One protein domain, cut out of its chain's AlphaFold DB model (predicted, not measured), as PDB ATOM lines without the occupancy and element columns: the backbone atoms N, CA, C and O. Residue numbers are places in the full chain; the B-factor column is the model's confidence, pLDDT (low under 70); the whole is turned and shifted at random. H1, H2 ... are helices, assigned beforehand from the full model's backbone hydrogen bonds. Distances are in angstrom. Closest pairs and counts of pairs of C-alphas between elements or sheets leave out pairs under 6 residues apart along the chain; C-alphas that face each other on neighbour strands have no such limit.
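This is residues 21 to 77 of the 201 residues of an uncharacterized protein of Comamonadaceae bacterium CG_4_9_14_0_8_um_filter_57_21 (UniProt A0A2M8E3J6). One long helix, H1, makes the length of the domain, and a short helix, H2, folds back after a turn and crosses it at a steep angle. Residues 21 to 36 of H1 stick out from this small body as a straight arm. The printed part has 57 residues with two named helices, H1 then H2, and no named strand; the class is all helix. The whole is loose, with a radius of gyration of the C-alphas of 14.3 A, and spans 50 by 18 by 16 A.

H1, residues 21 to 53, runs 47.5 A from C-alpha 21 at (7.428, 21.235, -29.500) to C-alpha 53 at (22.350, 60.340, -7.143). H2, residues 59 to 70, measures 16.6 A and ends at C-alpha 70 at (4.056, 54.909, -17.808).

H1 touches H2 with residues 40 to 47 alone; the closest C-alphas, of Val 44 and Gly 65, are 4.7 A apart. Their lines stand at a steep tilt of 60 degrees, opposite ways. In H1 and H2 every O i to N i+4 pair is within hydrogen-bond range.

The C-alphas farthest apart, of Arg 21 and Asn 55, are 49.8 A apart. The printed part has no cut, and the link from H1 to H2 is tight. Mean pLDDT of the printed part is 72.6; residues under 70 include 52 to 57 and 74 to 77.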
ATOM      1  N   ARG A  21       7.212  20.108 -28.593       80.81
ATOM      2  CA  ARG A  21       7.428  21.235 -29.500       80.81
ATOM      3  C   ARG A  21       6.708  22.492 -29.011       80.81
ATOM      4  O   ARG A  21       7.342  23.545 -28.929       80.81
ATOM      5  N   LEU A  22       5.433  22.399 -28.631       80.75
ATOM      6  CA  LEU A  22       4.671  23.528 -28.086       80.75
ATOM      7  C   LEU A  22       5.282  24.050 -26.781       80.75
ATOM      8  O   LEU A  22       5.421  25.261 -26.624       80.75
ATOM      9  N   ASN A  23       5.717  23.165 -25.884       82.25
ATOM     10  CA  ASN A  23       6.387  23.543 -24.640       82.25
ATOM     11  C   ASN A  23       7.731  24.233 -24.900       82.25
ATOM     12  O   ASN A  23       8.048  25.222 -24.239       82.25
ATOM     13  N   SER A  24       8.504  23.771 -25.888       79.75
ATOM     14  CA  SER A  24       9.755  24.428 -26.285       79.75
ATOM     15  C   SER A  24       9.514  25.836 -26.843       79.75
ATOM     16  O   SER A  24      10.222  26.772 -26.470       79.75
ATOM     17  N   LEU A  25       8.463  26.018 -27.651       82.19
ATOM     18  CA  LEU A  25       8.067  27.318 -28.197       82.19
ATOM     19  C   LEU A  25       7.524  28.250 -27.106       82.19
ATOM     20  O   LEU A  25       7.856  29.436 -27.106       82.19
ATOM     21  N   LEU A  26       6.747  27.728 -26.148       81.38
ATOM     22  CA  LEU A  26       6.310  28.494 -24.979       81.38
ATOM     23  C   LEU A  26       7.513  28.932 -24.141       81.38
ATOM     24  O   LEU A  26       7.617  30.112 -23.830       81.38
ATOM     25  N   ASN A  27       8.447  28.033 -23.822       79.38
ATOM     26  CA  ASN A  27       9.649  28.379 -23.054       79.38
ATOM     27  C   ASN A  27      10.516  29.417 -23.771       79.38
ATOM     28  O   ASN A  27      11.028  30.336 -23.131       79.38
ATOM     29  N   GLN A  28      10.639  29.324 -25.094       77.44
ATOM     30  CA  GLN A  28      11.359  30.320 -25.879       77.44
ATOM     31  C   GLN A  28      10.651  31.685 -25.846       77.44
ATOM     32  O   GLN A  28      11.305  32.712 -25.662       77.44
ATOM     33  N   GLN A  29       9.316  31.713 -25.940       79.19
ATOM     34  CA  GLN A  29       8.540  32.950 -25.797       79.19
ATOM     35  C   GLN A  29       8.584  33.523 -24.373       79.19
ATOM     36  O   GLN A  29       8.665  34.742 -24.217       79.19
ATOM     37  N   TYR A  30       8.569  32.678 -23.339       77.38
ATOM     38  CA  TYR A  30       8.713  33.109 -21.948       77.38
ATOM     39  C   TYR A  30      10.100  33.694 -21.683       77.38
ATOM     40  O   TYR A  30      10.188  34.732 -21.035       77.38
ATOM     41  N   GLY A  31      11.166  33.095 -22.224       72.25
ATOM     42  CA  GLY A  31      12.531  33.609 -22.085       72.25
ATOM     43  C   GLY A  31      12.721  34.986 -22.725       72.25
ATOM     44  O   GLY A  31      13.310  35.872 -22.109       72.25
ATOM     45  N   ILE A  32      12.162  35.198 -23.922       76.25
ATOM     46  CA  ILE A  32      12.209  36.499 -24.608       76.25
ATOM     47  C   ILE A  32      11.419  37.552 -23.823       76.25
ATOM     48  O   ILE A  32      11.939  38.630 -23.545       76.25
ATOM     49  N   ARG A  33      10.199  37.225 -23.374       77.44
ATOM     50  CA  ARG A  33       9.395  38.152 -22.562       77.44
ATOM     51  C   ARG A  33      10.051  38.465 -21.218       77.44
ATOM     52  O   ARG A  33      10.016  39.610 -20.793       77.44
ATOM     53  N   ALA A  34      10.662  37.485 -20.557       77.44
ATOM     54  CA  ALA A  34      11.365  37.703 -19.294       77.44
ATOM     55  C   ALA A  34      12.563  38.651 -19.462       77.44
ATOM     56  O   ALA A  34      12.768  39.528 -18.624       77.44
ATOM     57  N   ALA A  35      13.312  38.522 -20.562       75.19
ATOM     58  CA  ALA A  35      14.405  39.433 -20.881       75.19
ATOM     59  C   ALA A  35      13.896  40.862 -21.129       75.19
ATOM     60  O   ALA A  35      14.439  41.803 -20.556       75.19
ATOM     61  N   ASP A  36      12.828  41.032 -21.915       78.56
ATOM     62  CA  ASP A  36      12.240  42.351 -22.191       78.56
ATOM     63  C   ASP A  36      11.751  43.056 -20.913       78.56
ATOM     64  O   ASP A  36      11.942  44.267 -20.758       78.56
ATOM     65  N   LEU A  37      11.167  42.303 -19.973       75.44
ATOM     66  CA  LEU A  37      10.741  42.825 -18.671       75.44
ATOM     67  C   LEU A  37      11.945  43.255 -17.814       75.44
ATOM     68  O   LEU A  37      11.941  44.364 -17.286       75.44
ATOM     69  N   ASP A  38      13.002  42.441 -17.734       75.44
ATOM     70  CA  ASP A  38      14.232  42.780 -16.995       75.44
ATOM     71  C   ASP A  38      14.937  44.013 -17.597       75.44
ATOM     72  O   ASP A  38      15.399  44.900 -16.876       75.44
ATOM     73  N   PHE A  39      14.955  44.148 -18.927       75.56
ATOM     74  CA  PHE A  39      15.479  45.345 -19.589       75.56
ATOM     75  C   PHE A  39      14.652  46.602 -19.290       75.56
ATOM     76  O   PHE A  39      15.236  47.672 -19.087       75.56
ATOM     77  N   ALA A  40      13.321  46.501 -19.260       75.62
ATOM     78  CA  ALA A  40      12.446  47.613 -18.896       75.62
ATOM     79  C   ALA A  40      12.656  48.028 -17.429       75.62
ATOM     80  O   ALA A  40      12.845  49.211 -17.138       75.62
ATOM     81  N   GLU A  41      12.715  47.064 -16.508       75.56
ATOM     82  CA  GLU A  41      12.931  47.321 -15.082       75.56
ATOM     83  C   GLU A  41      14.302  47.941 -14.790       75.56
ATOM     84  O   GLU A  41      14.394  48.879 -13.993       75.56
ATOM     85  N   ARG A  42      15.363  47.495 -15.474       72.94
ATOM     86  CA  ARG A  42      16.703  48.096 -15.357       72.94
ATOM     87  C   ARG A  42      16.733  49.545 -15.829       72.94
ATOM     88  O   ARG A  42      17.389  50.367 -15.199       72.94
ATOM     89  N   GLN A  43      16.026  49.884 -16.905       76.31
ATOM     90  CA  GLN A  43      15.961  51.266 -17.395       76.31
ATOM     91  C   GLN A  43      15.223  52.190 -16.422       76.31
ATOM     92  O   GLN A  43      15.665  53.319 -16.203       76.31
ATOM     93  N   VAL A  44      14.157  51.702 -15.782       75.69
ATOM     94  CA  VAL A  44      13.461  52.435 -14.712       75.69
ATOM     95  C   VAL A  44      14.347  52.594 -13.474       75.69
ATOM     96  O   VAL A  44      14.394  53.676 -12.893       75.69
ATOM     97  N   ALA A  45      15.102  51.562 -13.095       72.69
ATOM     98  CA  ALA A  45      16.031  51.629 -11.968       72.69
ATOM     99  C   ALA A  45      17.187  52.608 -12.213       72.69
ATOM    100  O   ALA A  45      17.533  53.390 -11.327       72.69
ATOM    101  N   VAL A  46      17.742  52.619 -13.430       73.12
ATOM    102  CA  VAL A  46      18.732  53.615 -13.855       73.12
ATOM    103  C   VAL A  46      18.116  55.007 -13.812       73.12
ATOM    104  O   VAL A  46      18.751  55.906 -13.280       73.12
ATOM    105  N   PHE A  47      16.890  55.200 -14.307       74.94
ATOM    106  CA  PHE A  47      16.195  56.487 -14.236       74.94
ATOM    107  C   PHE A  47      16.045  56.982 -12.791       74.94
ATOM    108  O   PHE A  47      16.520  58.071 -12.480       74.94
ATOM    109  N   GLN A  48      15.465  56.167 -11.903       72.00
ATOM    110  CA  GLN A  48      15.273  56.511 -10.488       72.00
ATOM    111  C   GLN A  48      16.610  56.790  -9.796       72.00
ATOM    112  O   GLN A  48      16.763  57.771  -9.068       72.00
ATOM    113  N   GLY A  49      17.609  55.957 -10.076       68.88
ATOM    114  CA  GLY A  49      18.950  56.112  -9.543       68.88
ATOM    115  C   GLY A  49      19.647  57.372  -9.984       68.88
ATOM    116  O   GLY A  49      20.280  58.057  -9.190       68.88
ATOM    117  N   CYS A  50      19.494  57.688 -11.253       73.12
ATOM    118  CA  CYS A  50      20.074  58.850 -11.865       73.12
ATOM    119  C   CYS A  50      19.392  60.116 -11.306       73.12
ATOM    120  O   CYS A  50      20.087  60.983 -10.794       73.12
ATOM    121  N   THR A  51      18.057  60.156 -11.187       70.25
ATOM    122  CA  THR A  51      17.356  61.262 -10.498       70.25
ATOM    123  C   THR A  51      17.729  61.424  -9.018       70.25
ATOM    124  O   THR A  51      17.642  62.533  -8.497       70.25
ATOM    125  N   PHE A  52      18.147  60.351  -8.337       66.00
ATOM    126  CA  PHE A  52      18.481  60.367  -6.908       66.00
ATOM    127  C   PHE A  52      19.955  60.709  -6.619       66.00
ATOM    128  O   PHE A  52      20.230  61.447  -5.677       66.00
ATOM    129  N   LEU A  53      20.910  60.194  -7.407       63.47
ATOM    130  CA  LEU A  53      22.350  60.340  -7.143       63.47
ATOM    131  C   LEU A  53      22.992  61.543  -7.848       63.47
ATOM    132  O   LEU A  53      23.846  62.205  -7.263       63.47
ATOM    133  N   PHE A  54      22.620  61.822  -9.101       57.72
ATOM    134  CA  PHE A  54      23.241  62.878  -9.902       57.72
ATOM    135  C   PHE A  54      22.188  63.536 -10.789       57.72
ATOM    136  O   PHE A  54      21.691  62.917 -11.719       57.72
ATOM    137  N   ASN A  55      21.898  64.820 -10.566       57.50
ATOM    138  CA  ASN A  55      20.893  65.600 -11.312       57.50
ATOM    139  C   ASN A  55      21.295  65.900 -12.783       57.50
ATOM    140  O   ASN A  55      21.027  66.969 -13.321       57.50
ATOM    141  N   VAL A  56      22.026  64.982 -13.419       58.53
ATOM    142  CA  VAL A  56      22.610  65.084 -14.753       58.53
ATOM    143  C   VAL A  56      22.400  63.747 -15.468       58.53
ATOM    144  O   VAL A  56      23.326  62.964 -15.674       58.53
ATOM    145  N   CYS A  57      21.153  63.451 -15.821       69.25
ATOM    146  CA  CYS A  57      20.822  62.284 -16.635       69.25
ATOM    147  C   CYS A  57      20.742  62.679 -18.103       69.25
ATOM    148  O   CYS A  57      20.179  63.718 -18.446       69.25
ATOM    149  N   SER A  58      21.291  61.839 -18.982       71.88
ATOM    150  CA  SER A  58      21.162  62.059 -20.422       71.88
ATOM    151  C   SER A  58      19.685  62.014 -20.831       71.88
ATOM    152  O   SER A  58      18.913  61.194 -20.323       71.88
ATOM    153  N   THR A  59      19.285  62.879 -21.763       68.31
ATOM    154  CA  THR A  59      17.899  62.967 -22.254       68.31
ATOM    155  C   THR A  59      17.390  61.631 -22.794       68.31
ATOM    156  O   THR A  59      16.237  61.283 -22.559       68.31
ATOM    157  N   ALA A  60      18.266  60.832 -23.412       69.19
ATOM    158  CA  ALA A  60      17.947  59.490 -23.896       69.19
ATOM    159  C   ALA A  60      17.503  58.543 -22.765       69.19
ATOM    160  O   ALA A  60      16.509  57.828 -22.900       69.19
ATOM    161  N   THR A  61      18.193  58.576 -21.622       69.06
ATOM    162  CA  THR A  61      17.875  57.744 -20.451       69.06
ATOM    163  C   THR A  61      16.570  58.179 -19.786       69.06
ATOM    164  O   THR A  61      15.785  57.333 -19.359       69.06
ATOM    165  N   LEU A  62      16.307  59.490 -19.747       69.38
ATOM    166  CA  LEU A  62      15.076  60.055 -19.192       69.38
ATOM    167  C   LEU A  62      13.844  59.642 -20.007       69.38
ATOM    168  O   LEU A  62      12.885  59.118 -19.445       69.38
ATOM    169  N   THR A  63      13.896  59.789 -21.334       74.44
ATOM    170  CA  THR A  63      12.767  59.431 -22.209       74.44
ATOM    171  C   THR A  63      12.474  57.934 -22.222       74.44
ATOM    172  O   THR A  63      11.315  57.526 -22.321       74.44
ATOM    173  N   ALA A  64      13.515  57.107 -22.106       73.19
ATOM    174  CA  ALA A  64      13.356  55.664 -22.056       73.19
ATOM    175  C   ALA A  64      12.736  55.232 -20.718       73.19
ATOM    176  O   ALA A  64      11.724  54.533 -20.714       73.19
ATOM    177  N   GLY A  65      13.259  55.725 -19.589       69.44
ATOM    178  CA  GLY A  65      12.724  55.433 -18.256       69.44
ATOM    179  C   GLY A  65      11.272  55.883 -18.073       69.44
ATOM    180  O   GLY A  65      10.447  55.110 -17.591       69.44
ATOM    181  N   GLU A  66      10.919  57.088 -18.529       73.62
ATOM    182  CA  GLU A  66       9.556  57.622 -18.412       73.62
ATOM    183  C   GLU A  66       8.532  56.783 -19.197       73.62
ATOM    184  O   GLU A  66       7.413  56.553 -18.727       73.62
ATOM    185  N   LYS A  67       8.920  56.267 -20.371       78.00
ATOM    186  CA  LYS A  67       8.074  55.385 -21.184       78.00
ATOM    187  C   LYS A  67       7.745  54.079 -20.455       78.00
ATOM    188  O   LYS A  67       6.599  53.637 -20.503       78.00
ATOM    189  N   TYR A  68       8.715  53.480 -19.767       76.44
ATOM    190  CA  TYR A  68       8.507  52.232 -19.028       76.44
ATOM    191  C   TYR A  68       7.810  52.453 -17.675       76.44
ATOM    192  O   TYR A  68       6.972  51.642 -17.295       76.44
ATOM    193  N   ILE A  69       8.014  53.591 -17.003       73.69
ATOM    194  CA  ILE A  69       7.221  53.959 -15.811       73.69
ATOM    195  C   ILE A  69       5.741  54.123 -16.171       73.69
ATOM    196  O   ILE A  69       4.873  53.580 -15.488       73.69
ATOM    197  N   LYS A  70       5.434  54.806 -17.285       75.88
ATOM    198  CA  LYS A  70       4.056  54.909 -17.808       75.88
ATOM    199  C   LYS A  70       3.471  53.547 -18.202       75.88
ATOM    200  O   LYS A  70       2.258  53.383 -18.183       75.88
ATOM    201  N   GLY A  71       4.329  52.577 -18.521       73.25
ATOM    202  CA  GLY A  71       3.971  51.179 -18.766       73.25
ATOM    203  C   GLY A  71       3.729  50.337 -17.505       73.25
ATOM    204  O   GLY A  71       3.431  49.156 -17.644       73.25
ATOM    205  N   GLY A  72       3.840  50.911 -16.298       72.19
ATOM    206  CA  GLY A  72       3.564  50.231 -15.024       72.19
ATOM    207  C   GLY A  72       4.777  49.575 -14.351       72.19
ATOM    208  O   GLY A  72       4.616  48.911 -13.329       72.19
ATOM    209  N   PHE A  73       5.988  49.760 -14.882       73.19
ATOM    210  CA  PHE A  73       7.210  49.196 -14.307       73.19
ATOM    211  C   PHE A  73       7.737  50.071 -13.163       73.19
ATOM    212  O   PHE A  73       7.977  51.264 -13.340       73.19
ATOM    213  N   THR A  74       7.945  49.476 -11.987       65.56
ATOM    214  CA  THR A  74       8.371  50.193 -10.767       65.56
ATOM    215  C   THR A  74       9.869  50.084 -10.484       65.56
ATOM    216  O   THR A  74      10.383  50.828  -9.651       65.56
ATOM    217  N   GLY A  75      10.577  49.179 -11.174       61.94
ATOM    218  CA  GLY A  75      12.006  48.928 -10.962       61.94
ATOM    219  C   GLY A  75      12.315  48.104  -9.703       61.94
ATOM    220  O   GLY A  75      13.449  48.113  -9.234       61.94
ATOM    221  N   SER A  76      11.338  47.386  -9.135       56.03
ATOM    222  CA  SER A  76      11.478  46.651  -7.863       56.03
ATOM    223  C   SER A  76      12.459  45.465  -7.895       56.03
ATOM    224  O   SER A  76      12.959  45.078  -6.840       56.03
ATOM    225  N   SER A  77      12.779  44.897  -9.062       55.56
ATOM    226  CA  SER A  77      13.773  43.811  -9.201       55.56
ATOM    227  C   SER A  77      15.236  44.306  -9.118       55.56
ATOM    228  O   SER A  77      16.198  43.542  -9.193       55.56
TER     229      SER A  77